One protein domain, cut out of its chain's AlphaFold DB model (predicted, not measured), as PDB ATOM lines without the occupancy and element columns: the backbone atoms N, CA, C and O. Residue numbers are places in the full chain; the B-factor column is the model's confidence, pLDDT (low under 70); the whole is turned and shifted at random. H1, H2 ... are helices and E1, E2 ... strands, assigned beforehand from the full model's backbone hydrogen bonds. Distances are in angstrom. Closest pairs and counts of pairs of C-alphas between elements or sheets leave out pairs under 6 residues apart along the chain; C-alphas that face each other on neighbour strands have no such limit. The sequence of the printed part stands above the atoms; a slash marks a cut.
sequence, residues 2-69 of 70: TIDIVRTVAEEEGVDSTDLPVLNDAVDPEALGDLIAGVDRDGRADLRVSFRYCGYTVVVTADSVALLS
ATOM      1  N   THR A   2    -105.584 -35.316  -7.364       66.12
ATOM      2  CA  THR A   2    -105.210 -36.483  -8.187       66.12
ATOM      3  C   THR A   2    -105.745 -36.426  -9.620       66.12
ATOM      4  O   THR A   2    -105.072 -36.828 -10.562       66.12
ATOM      5  N   ILE A   3    -106.945 -35.868  -9.792       71.06
ATOM      6  CA  ILE A   3    -107.547 -35.627 -11.110       71.06
ATOM      7  C   ILE A   3    -106.699 -34.633 -11.920       71.06
ATOM      8  O   ILE A   3    -106.603 -34.773 -13.133       71.06
ATOM      9  N   ASP A   4    -106.044 -33.670 -11.259       76.88
ATOM     10  CA  ASP A   4    -105.162 -32.701 -11.917       76.88
ATOM     11  C   ASP A   4    -103.949 -33.374 -12.544       76.88
ATOM     12  O   ASP A   4    -103.590 -33.026 -13.653       76.88
ATOM     13  N   ILE A   5    -103.374 -34.388 -11.898       77.31
ATOM     14  CA  ILE A   5    -102.224 -35.124 -12.433       77.31
ATOM     15  C   ILE A   5    -102.589 -35.807 -13.752       77.31
ATOM     16  O   ILE A   5    -101.924 -35.592 -14.761       77.31
ATOM     17  N   VAL A   6    -103.658 -36.611 -13.745       79.81
ATOM     18  CA  VAL A   6    -104.108 -37.334 -14.945       79.81
ATOM     19  C   VAL A   6    -104.495 -36.341 -16.036       79.81
ATOM     20  O   VAL A   6    -104.131 -36.532 -17.188       79.81
ATOM     21  N   ARG A   7    -105.200 -35.262 -15.677       81.88
ATOM     22  CA  ARG A   7    -105.610 -34.228 -16.629       81.88
ATOM     23  C   ARG A   7    -104.411 -33.506 -17.242       81.88
ATOM     24  O   ARG A   7    -104.363 -33.385 -18.452       81.88
ATOM     25  N   THR A   8    -103.434 -33.096 -16.440       84.44
ATOM     26  CA  THR A   8    -102.234 -32.408 -16.925       84.44
ATOM     27  C   THR A   8    -101.393 -33.314 -17.824       84.44
ATOM     28  O   THR A   8    -100.912 -32.855 -18.853       84.44
ATOM     29  N   VAL A   9    -101.269 -34.610 -17.502       81.50
ATOM     30  CA  VAL A   9    -100.608 -35.575 -18.400       81.50
ATOM     31  C   VAL A   9    -101.414 -35.782 -19.685       81.50
ATOM     32  O   VAL A   9    -100.830 -35.855 -20.758       81.50
ATOM     33  N   ALA A  10    -102.744 -35.846 -19.592       84.44
ATOM     34  CA  ALA A  10    -103.631 -36.017 -20.741       84.44
ATOM     35  C   ALA A  10    -103.553 -34.819 -21.697       84.44
ATOM     36  O   ALA A  10    -103.475 -34.997 -22.908       84.44
ATOM     37  N   GLU A  11    -103.517 -33.605 -21.143       85.00
ATOM     38  CA  GLU A  11    -103.346 -32.363 -21.896       85.00
ATOM     39  C   GLU A  11    -101.990 -32.308 -22.613       85.00
ATOM     40  O   GLU A  11    -101.962 -31.941 -23.786       85.00
ATOM     41  N   GLU A  12    -100.896 -32.716 -21.959       84.12
ATOM     42  CA  GLU A  12     -99.569 -32.761 -22.597       84.12
ATOM     43  C   GLU A  12     -99.464 -33.837 -23.684       84.12
ATOM     44  O   GLU A  12     -98.927 -33.580 -24.759       84.12
ATOM     45  N   GLU A  13    -100.008 -35.030 -23.442       82.19
ATOM     46  CA  GLU A  13    -100.028 -36.113 -24.434       82.19
ATOM     47  C   GLU A  13    -101.032 -35.858 -25.572       82.19
ATOM     48  O   GLU A  13    -100.983 -36.511 -26.616       82.19
ATOM     49  N   GLY A  14    -101.962 -34.917 -25.384       82.56
ATOM     50  CA  GLY A  14    -103.051 -34.652 -26.320       82.56
ATOM     51  C   GLY A  14    -104.054 -35.806 -26.423       82.56
ATOM     52  O   GLY A  14    -104.692 -35.970 -27.466       82.56
ATOM     53  N   VAL A  15    -104.183 -36.611 -25.367       84.75
ATOM     54  CA  VAL A  15    -105.105 -37.755 -25.291       84.75
ATOM     55  C   VAL A  15    -106.178 -37.515 -24.237       84.75
ATOM     56  O   VAL A  15    -106.063 -36.634 -23.388       84.75
ATOM     57  N   ASP A  16    -107.238 -38.317 -24.255       82.06
ATOM     58  CA  ASP A  16    -108.214 -38.297 -23.175       82.06
ATOM     59  C   ASP A  16    -107.636 -38.919 -21.897       82.06
ATOM     60  O   ASP A  16    -106.948 -39.938 -21.918       82.06
ATOM     61  N   SER A  17    -107.994 -38.352 -20.743       78.06
ATOM     62  CA  SER A  17    -107.618 -38.892 -19.424       78.06
ATOM     63  C   SER A  17    -108.038 -40.353 -19.196       78.06
ATOM     64  O   SER A  17    -107.476 -41.025 -18.336       78.06
ATOM     65  N   THR A  18    -109.019 -40.847 -19.957       81.31
ATOM     66  CA  THR A  18    -109.473 -42.243 -19.940       81.31
ATOM     67  C   THR A  18    -108.628 -43.173 -20.807       81.31
ATOM     68  O   THR A  18    -108.696 -44.384 -20.613       81.31
ATOM     69  N   ASP A  19    -107.879 -42.623 -21.765       83.50
ATOM     70  CA  ASP A  19    -106.934 -43.358 -22.617       83.50
ATOM     71  C   ASP A  19    -105.585 -43.562 -21.911       83.50
ATOM     72  O   ASP A  19    -104.828 -44.479 -22.230       83.50
ATOM     73  N   LEU A  20    -105.300 -42.738 -20.898       79.75
ATOM     74  CA  LEU A  20    -104.133 -42.913 -20.051       79.75
ATOM     75  C   LEU A  20    -104.273 -44.139 -19.126       79.75
ATOM     76  O   LEU A  20    -105.357 -44.424 -18.608       79.75
ATOM     77  N   PRO A  21    -103.164 -44.849 -18.849       78.94
ATOM     78  CA  PRO A  21    -103.144 -45.945 -17.890       78.94
ATOM     79  C   PRO A  21    -103.563 -45.462 -16.502       78.94
ATOM     80  O   PRO A  21    -103.325 -44.319 -16.119       78.94
ATOM     81  N   VAL A  22    -104.173 -46.334 -15.702       79.62
ATOM     82  CA  VAL A  22    -104.614 -45.958 -14.354       79.62
ATOM     83  C   VAL A  22    -103.443 -45.426 -13.525       79.62
ATOM     84  O   VAL A  22    -102.406 -46.073 -13.420       79.62
ATOM     85  N   LEU A  23    -103.616 -44.250 -12.908       76.12
ATOM     86  CA  LEU A  23    -102.553 -43.611 -12.119       76.12
ATOM     87  C   LEU A  23    -102.029 -44.541 -11.009       76.12
ATOM     88  O   LEU A  23    -100.840 -44.536 -10.723       76.12
ATOM     89  N   ASN A  24    -102.914 -45.396 -10.483       78.38
ATOM     90  CA  ASN A  24    -102.644 -46.415  -9.466       78.38
ATOM     91  C   ASN A  24    -101.573 -47.452  -9.863       78.38
ATOM     92  O   ASN A  24    -101.034 -48.126  -8.992       78.38
ATOM     93  N   ASP A  25    -101.265 -47.595 -11.156       78.25
ATOM     94  CA  ASP A  25    -100.168 -48.450 -11.631       78.25
ATOM     95  C   ASP A  25     -98.789 -47.833 -11.329       78.25
ATOM     96  O   ASP A  25     -97.824 -48.542 -11.056       78.25
ATOM     97  N   ALA A  26     -98.705 -46.498 -11.317       79.88
ATOM     98  CA  ALA A  26     -97.468 -45.757 -11.081       79.88
ATOM     99  C   ALA A  26     -97.379 -45.153  -9.672       79.88
ATOM    100  O   ALA A  26     -96.302 -45.129  -9.073       79.88
ATOM    101  N   VAL A  27     -98.491 -44.634  -9.146       80.69
ATOM    102  CA  VAL A  27     -98.564 -43.996  -7.831       80.69
ATOM    103  C   VAL A  27     -99.951 -44.169  -7.221       80.69
ATOM    104  O   VAL A  27    -100.970 -43.981  -7.885       80.69
ATOM    105  N   ASP A  28     -99.992 -44.479  -5.927       83.44
ATOM    106  CA  ASP A  28    -101.253 -44.550  -5.201       83.44
ATOM    107  C   ASP A  28    -101.803 -43.127  -4.957       83.44
ATOM    108  O   ASP A  28    -101.138 -42.295  -4.322       83.44
ATOM    109  N   PRO A  29    -103.001 -42.811  -5.476       78.62
ATOM    110  CA  PRO A  29    -103.572 -41.477  -5.411       78.62
ATOM    111  C   PRO A  29    -104.046 -41.089  -4.008       78.62
ATOM    112  O   PRO A  29    -104.040 -39.896  -3.687       78.62
ATOM    113  N   GLU A  30    -104.457 -42.060  -3.186       82.19
ATOM    114  CA  GLU A  30    -104.835 -41.816  -1.793       82.19
ATOM    115  C   GLU A  30    -103.589 -41.557  -0.953       82.19
ATOM    116  O   GLU A  30    -103.540 -40.561  -0.230       82.19
ATOM    117  N   ALA A  31    -102.548 -42.381  -1.110       83.19
ATOM    118  CA  ALA A  31    -101.286 -42.193  -0.397       83.19
ATOM    119  C   ALA A  31    -100.628 -40.850  -0.741       83.19
ATOM    120  O   ALA A  31    -100.091 -40.177   0.138       83.19
ATOM    121  N   LEU A  32    -100.699 -40.430  -2.010       82.12
ATOM    122  CA  LEU A  32    -100.210 -39.121  -2.438       82.12
ATOM    123  C   LEU A  32    -100.991 -37.978  -1.777       82.12
ATOM    124  O   LEU A  32    -100.386 -37.012  -1.309       82.12
ATOM    125  N   GLY A  33    -102.320 -38.091  -1.716       79.19
ATOM    126  CA  GLY A  33    -103.171 -37.118  -1.034       79.19
ATOM    127  C   GLY A  33    -102.859 -37.015   0.459       79.19
ATOM    128  O   GLY A  33    -102.735 -35.904   0.976       79.19
ATOM    129  N   ASP A  34    -102.669 -38.151   1.132       83.31
ATOM    130  CA  ASP A  34    -102.337 -38.198   2.560       83.31
ATOM    131  C   ASP A  34    -100.950 -37.597   2.839       83.31
ATOM    132  O   ASP A  34    -100.783 -36.806   3.769       83.31
ATOM    133  N   LEU A  35     -99.972 -37.874   1.969       81.31
ATOM    134  CA  LEU A  35     -98.623 -37.317   2.065       81.31
ATOM    135  C   LEU A  35     -98.632 -35.784   1.967       81.31
ATOM    136  O   LEU A  35     -97.995 -35.103   2.774       81.31
ATOM    137  N   ILE A  36     -99.379 -35.238   1.006       76.44
ATOM    138  CA  ILE A  36     -99.513 -33.788   0.812       76.44
ATOM    139  C   ILE A  36    -100.281 -33.155   1.979       76.44
ATOM    140  O   ILE A  36     -99.854 -32.132   2.517       76.44
ATOM    141  N   ALA A  37    -101.374 -33.782   2.421       76.94
ATOM    142  CA  ALA A  37    -102.163 -33.309   3.557       76.94
ATOM    143  C   ALA A  37    -101.369 -33.330   4.875       76.94
ATOM    144  O   ALA A  37    -101.566 -32.468   5.734       76.94
ATOM    145  N   GLY A  38    -100.460 -34.294   5.045       74.19
ATOM    146  CA  GLY A  38     -99.548 -34.352   6.186       74.19
ATOM    147  C   GLY A  38     -98.531 -33.210   6.193       74.19
ATOM    148  O   GLY A  38     -98.146 -32.728   7.257       74.19
ATOM    149  N   VAL A  39     -98.137 -32.732   5.016       72.19
ATOM    150  CA  VAL A  39     -97.129 -31.679   4.860       72.19
ATOM    151  C   VAL A  39     -97.675 -30.284   5.127       72.19
ATOM    152  O   VAL A  39     -96.995 -29.489   5.781       72.19
ATOM    153  N   ASP A  40     -98.909 -30.016   4.700       66.75
ATOM    154  CA  ASP A  40     -99.618 -28.772   5.021       66.75
ATOM    155  C   ASP A  40     -99.675 -28.537   6.545       66.75
ATOM    156  O   ASP A  40     -99.475 -27.423   7.030       66.75
ATOM    157  N   ARG A  41     -99.818 -29.619   7.327       63.72
ATOM    158  CA  ARG A  41     -99.882 -29.564   8.797       63.72
ATOM    159  C   ARG A  41     -98.547 -29.282   9.485       63.72
ATOM    160  O   ARG A  41     -98.553 -28.686  10.559       63.72
ATOM    161  N   ASP A  42     -97.428 -29.724   8.913       63.66
ATOM    162  CA  ASP A  42     -96.098 -29.617   9.540       63.66
ATOM    163  C   ASP A  42     -95.348 -28.338   9.108       63.66
ATOM    164  O   ASP A  42     -94.243 -28.064   9.577       63.66
ATOM    165  N   GLY A  43     -95.920 -27.545   8.190       58.91
ATOM    166  CA  GLY A  43     -95.275 -26.345   7.636       58.91
ATOM    167  C   GLY A  43     -94.026 -26.654   6.798       58.91
ATOM    168  O   GLY A  43     -93.217 -25.770   6.509       58.91
ATOM    169  N   ARG A  44     -93.849 -27.921   6.406       58.69
ATOM    170  CA  ARG A  44     -92.753 -28.404   5.561       58.69
ATOM    171  C   ARG A  44     -93.016 -27.992   4.111       58.69
ATOM    172  O   ARG A  44     -93.421 -28.808   3.303       58.69
ATOM    173  N   ALA A  45     -92.752 -26.741   3.756       61.22
ATOM    174  CA  ALA A  45     -93.059 -26.185   2.430       61.22
ATOM    175  C   ALA A  45     -92.391 -26.878   1.208       61.22
ATOM    176  O   ALA A  45     -92.597 -26.433   0.086       61.22
ATOM    177  N   ASP A  46     -91.614 -27.950   1.392       67.69
ATOM    178  CA  ASP A  46     -90.795 -28.581   0.349       67.69
ATOM    179  C   ASP A  46     -91.138 -30.069   0.124       67.69
ATOM    180  O   ASP A  46     -90.260 -30.899  -0.106       67.69
ATOM    181  N   LEU A  47     -92.416 -30.460   0.217       75.12
ATOM    182  CA  LEU A  47     -92.800 -31.792  -0.258       75.12
ATOM    183  C   LEU A  47     -92.890 -31.793  -1.776       75.12
ATOM    184  O   LEU A  47     -93.761 -31.162  -2.378       75.12
ATOM    185  N   ARG A  48     -92.008 -32.590  -2.370       79.31
ATOM    186  CA  ARG A  48     -91.982 -32.879  -3.792       79.31
ATOM    187  C   ARG A  48     -92.034 -34.384  -3.992       79.31
ATOM    188  O   ARG A  48     -91.127 -35.101  -3.571       79.31
ATOM    189  N   VAL A  49     -93.075 -34.856  -4.665       83.56
ATOM    190  CA  VAL A  49     -93.191 -36.251  -5.088       83.56
ATOM    191  C   VAL A  49     -92.905 -36.319  -6.574       83.56
ATOM    192  O   VAL A  49     -93.547 -35.632  -7.359       83.56
ATOM    193  N   SER A  50     -91.927 -37.131  -6.962       86.06
ATOM    194  CA  SER A  50     -91.594 -37.366  -8.363       86.06
ATOM    195  C   SER A  50     -91.729 -38.841  -8.698       86.06
ATOM    196  O   SER A  50     -91.110 -39.672  -8.033       86.06
ATOM    197  N   PHE A  51     -92.492 -39.160  -9.736       85.19
ATOM    198  CA  PHE A  51     -92.659 -40.527 -10.226       85.19
ATOM    199  C   PHE A  51     -92.737 -40.540 -11.750       85.19
ATOM    200  O   PHE A  51     -92.991 -39.519 -12.390       85.19
ATOM    201  N   ARG A  52     -92.481 -41.710 -12.339       83.12
ATOM    202  CA  ARG A  52     -92.541 -41.888 -13.788       83.12
ATOM    203  C   ARG A  52     -93.929 -42.354 -14.192       83.12
ATOM    204  O   ARG A  52     -94.425 -43.328 -13.634       83.12
ATOM    205  N   TYR A  53     -94.522 -41.695 -15.175       82.19
ATOM    206  CA  TYR A  53     -95.844 -42.035 -15.684       82.19
ATOM    207  C   TYR A  53     -95.928 -41.693 -17.170       82.19
ATOM    208  O   TYR A  53     -95.521 -40.608 -17.574       82.19
ATOM    209  N   CYS A  54     -96.371 -42.647 -17.993       76.94
ATOM    210  CA  CYS A  54     -96.401 -42.527 -19.461       76.94
ATOM    211  C   CYS A  54     -95.086 -42.048 -20.105       76.94
ATOM    212  O   CYS A  54     -95.093 -41.374 -21.121       76.94
ATOM    213  N   GLY A  55     -93.934 -42.373 -19.513       80.00
ATOM    214  CA  GLY A  55     -92.628 -41.916 -20.006       80.00
ATOM    215  C   GLY A  55     -92.188 -40.547 -19.480       80.00
ATOM    216  O   GLY A  55     -90.985 -40.287 -19.477       80.00
ATOM    217  N   TYR A  56     -93.100 -39.757 -18.916       83.75
ATOM    218  CA  TYR A  56     -92.822 -38.469 -18.284       83.75
ATOM    219  C   TYR A  56     -92.399 -38.622 -16.829       83.75
ATOM    220  O   TYR A  56     -92.816 -39.551 -16.127       83.75
ATOM    221  N   THR A  57     -91.598 -37.673 -16.352       87.44
ATOM    222  CA  THR A  57     -91.357 -37.492 -14.920       87.44
ATOM    223  C   THR A  57     -92.367 -36.490 -14.387       87.44
ATOM    224  O   THR A  57     -92.255 -35.285 -14.617       87.44
ATOM    225  N   VAL A  58     -93.363 -36.996 -13.669       85.62
ATOM    226  CA  VAL A  58     -94.397 -36.175 -13.050       85.62
ATOM    227  C   VAL A  58     -93.914 -35.731 -11.685       85.62
ATOM    228  O   VAL A  58     -93.530 -36.551 -10.853       85.62
ATOM    229  N   VAL A  59     -93.922 -34.424 -11.461       87.31
ATOM    230  CA  VAL A  59     -93.504 -33.781 -10.221       87.31
ATOM    231  C   VAL A  59     -94.709 -33.106  -9.598       87.31
ATOM    232  O   VAL A  59     -95.234 -32.133 -10.126       87.31
ATOM    233  N   VAL A  60     -95.120 -33.598  -8.441       83.81
ATOM    234  CA  VAL A  60     -96.235 -33.052  -7.677       83.81
ATOM    235  C   VAL A  60     -95.679 -32.338  -6.456       83.81
ATOM    236  O   VAL A  60     -94.884 -32.898  -5.697       83.81
ATOM    237  N   THR A  61     -96.100 -31.095  -6.278       81.56
ATOM    238  CA  THR A  61     -95.851 -30.288  -5.081       81.56
ATOM    239  C   THR A  61     -97.182 -29.951  -4.418       81.56
ATOM    240  O   THR A  61     -98.245 -30.188  -4.995       81.56
ATOM    241  N   ALA A  62     -97.143 -29.396  -3.207       74.19
ATOM    242  CA  ALA A  62     -98.357 -28.985  -2.498       74.19
ATOM    243  C   ALA A  62     -99.192 -27.943  -3.275       74.19
ATOM    244  O   ALA A  62    -100.408 -27.904  -3.118       74.19
ATOM    245  N   ASP A  63     -98.550 -27.139  -4.126       74.31
ATOM    246  CA  ASP A  63     -99.186 -26.017  -4.828       74.31
ATOM    247  C   ASP A  63     -99.389 -26.275  -6.333       74.31
ATOM    248  O   ASP A  63    -100.325 -25.762  -6.940       74.31
ATOM    249  N   SER A  64     -98.540 -27.099  -6.956       80.50
ATOM    250  CA  SER A  64     -98.526 -27.272  -8.416       80.50
ATOM    251  C   SER A  64     -98.080 -28.661  -8.879       80.50
ATOM    252  O   SER A  64     -97.351 -29.374  -8.179       80.50
ATOM    253  N   VAL A  65     -98.501 -29.030 -10.092       83.12
ATOM    254  CA  VAL A  65     -98.045 -30.221 -10.822       83.12
ATOM    255  C   VAL A  65     -97.178 -29.763 -11.993       83.12
ATOM    256  O   VAL A  65     -97.591 -28.910 -12.773       83.12
ATOM    257  N   ALA A  66     -95.980 -30.327 -12.115       85.81
ATOM    258  CA  ALA A  66     -95.047 -30.076 -13.205       85.81
ATOM    259  C   ALA A  66     -94.713 -31.383 -13.935       85.81
ATOM    260  O   ALA A  66     -94.522 -32.426 -13.308       85.81
ATOM    261  N   LEU A  67     -94.611 -31.313 -15.259       86.69
ATOM    262  CA  LEU A  67     -94.207 -32.423 -16.114       86.69
ATOM    263  C   LEU A  67     -92.818 -32.144 -16.675       86.69
ATOM    264  O   LEU A  67     -92.536 -31.045 -17.150       86.69
ATOM    265  N   LEU A  68     -91.937 -33.134 -16.580       85.00
ATOM    266  CA  LEU A  68     -90.607 -33.106 -17.172       85.00
ATOM    267  C   LEU A  68     -90.534 -34.211 -18.225       85.00
ATOM    268  O   LEU A  68     -90.617 -35.396 -17.888       85.00
ATOM    269  N   SER A  69     -90.381 -33.796 -19.481       75.69
ATOM    270  CA  SER A  69     -89.906 -34.659 -20.563       75.69
ATOM    271  C   SER A  69     -88.383 -34.754 -20.492       75.69
ATOM    272  O   SER A  69     -87.728 -33.754 -20.190       75.69
TER     273      SER A  69
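Overview. This is residues 2 to 69 of the 70 residues of the protein "HalOD1 domain-containing protein" of Halorubrum sp. 48-1-W (UniProt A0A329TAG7). A three-stranded antiparallel sheet has H1 over one face, making two layers, while H2 reaches past its end. The 68 printed residues include H1, H2, E1, E2, E3 in order, class mixed; E1 - E2 - E3 is a meander, antiparallel neighbours in succession. The whole is compact, radius of gyration of the C-alphas 12.1 A, spanning 37 by 21 by 15 A.

Along the chain. Find E1, residues 48 to 53, from C-alpha 48 at (-91.982, -32.879, -3.792); E2 is residues 56 to 61, E3 residues 65 to 68. H1, residues 2 to 13, spans 17.1 A; H2, residues 29 to 42, runs 20.5 A to C-alpha 42 at (-96.098, -29.617, 9.540).

Arrangement. Look across hairpin E1 and E2: N 51 and O 58, 3.0 A; across hairpin E2 and E3: N 59 and O 66, 2.8 A. H1 is on the sheet, height 8.9 A; H2 only grazes it with residues 32 to 36. O i to N i+4 pairs within hydrogen-bond range: every one in H1, 8 of 10 in H2.

Size, cuts and confidence. The printed part has no cut; link H1 to H2 is long; residues 2 and 40 to 46 have pLDDT under 70.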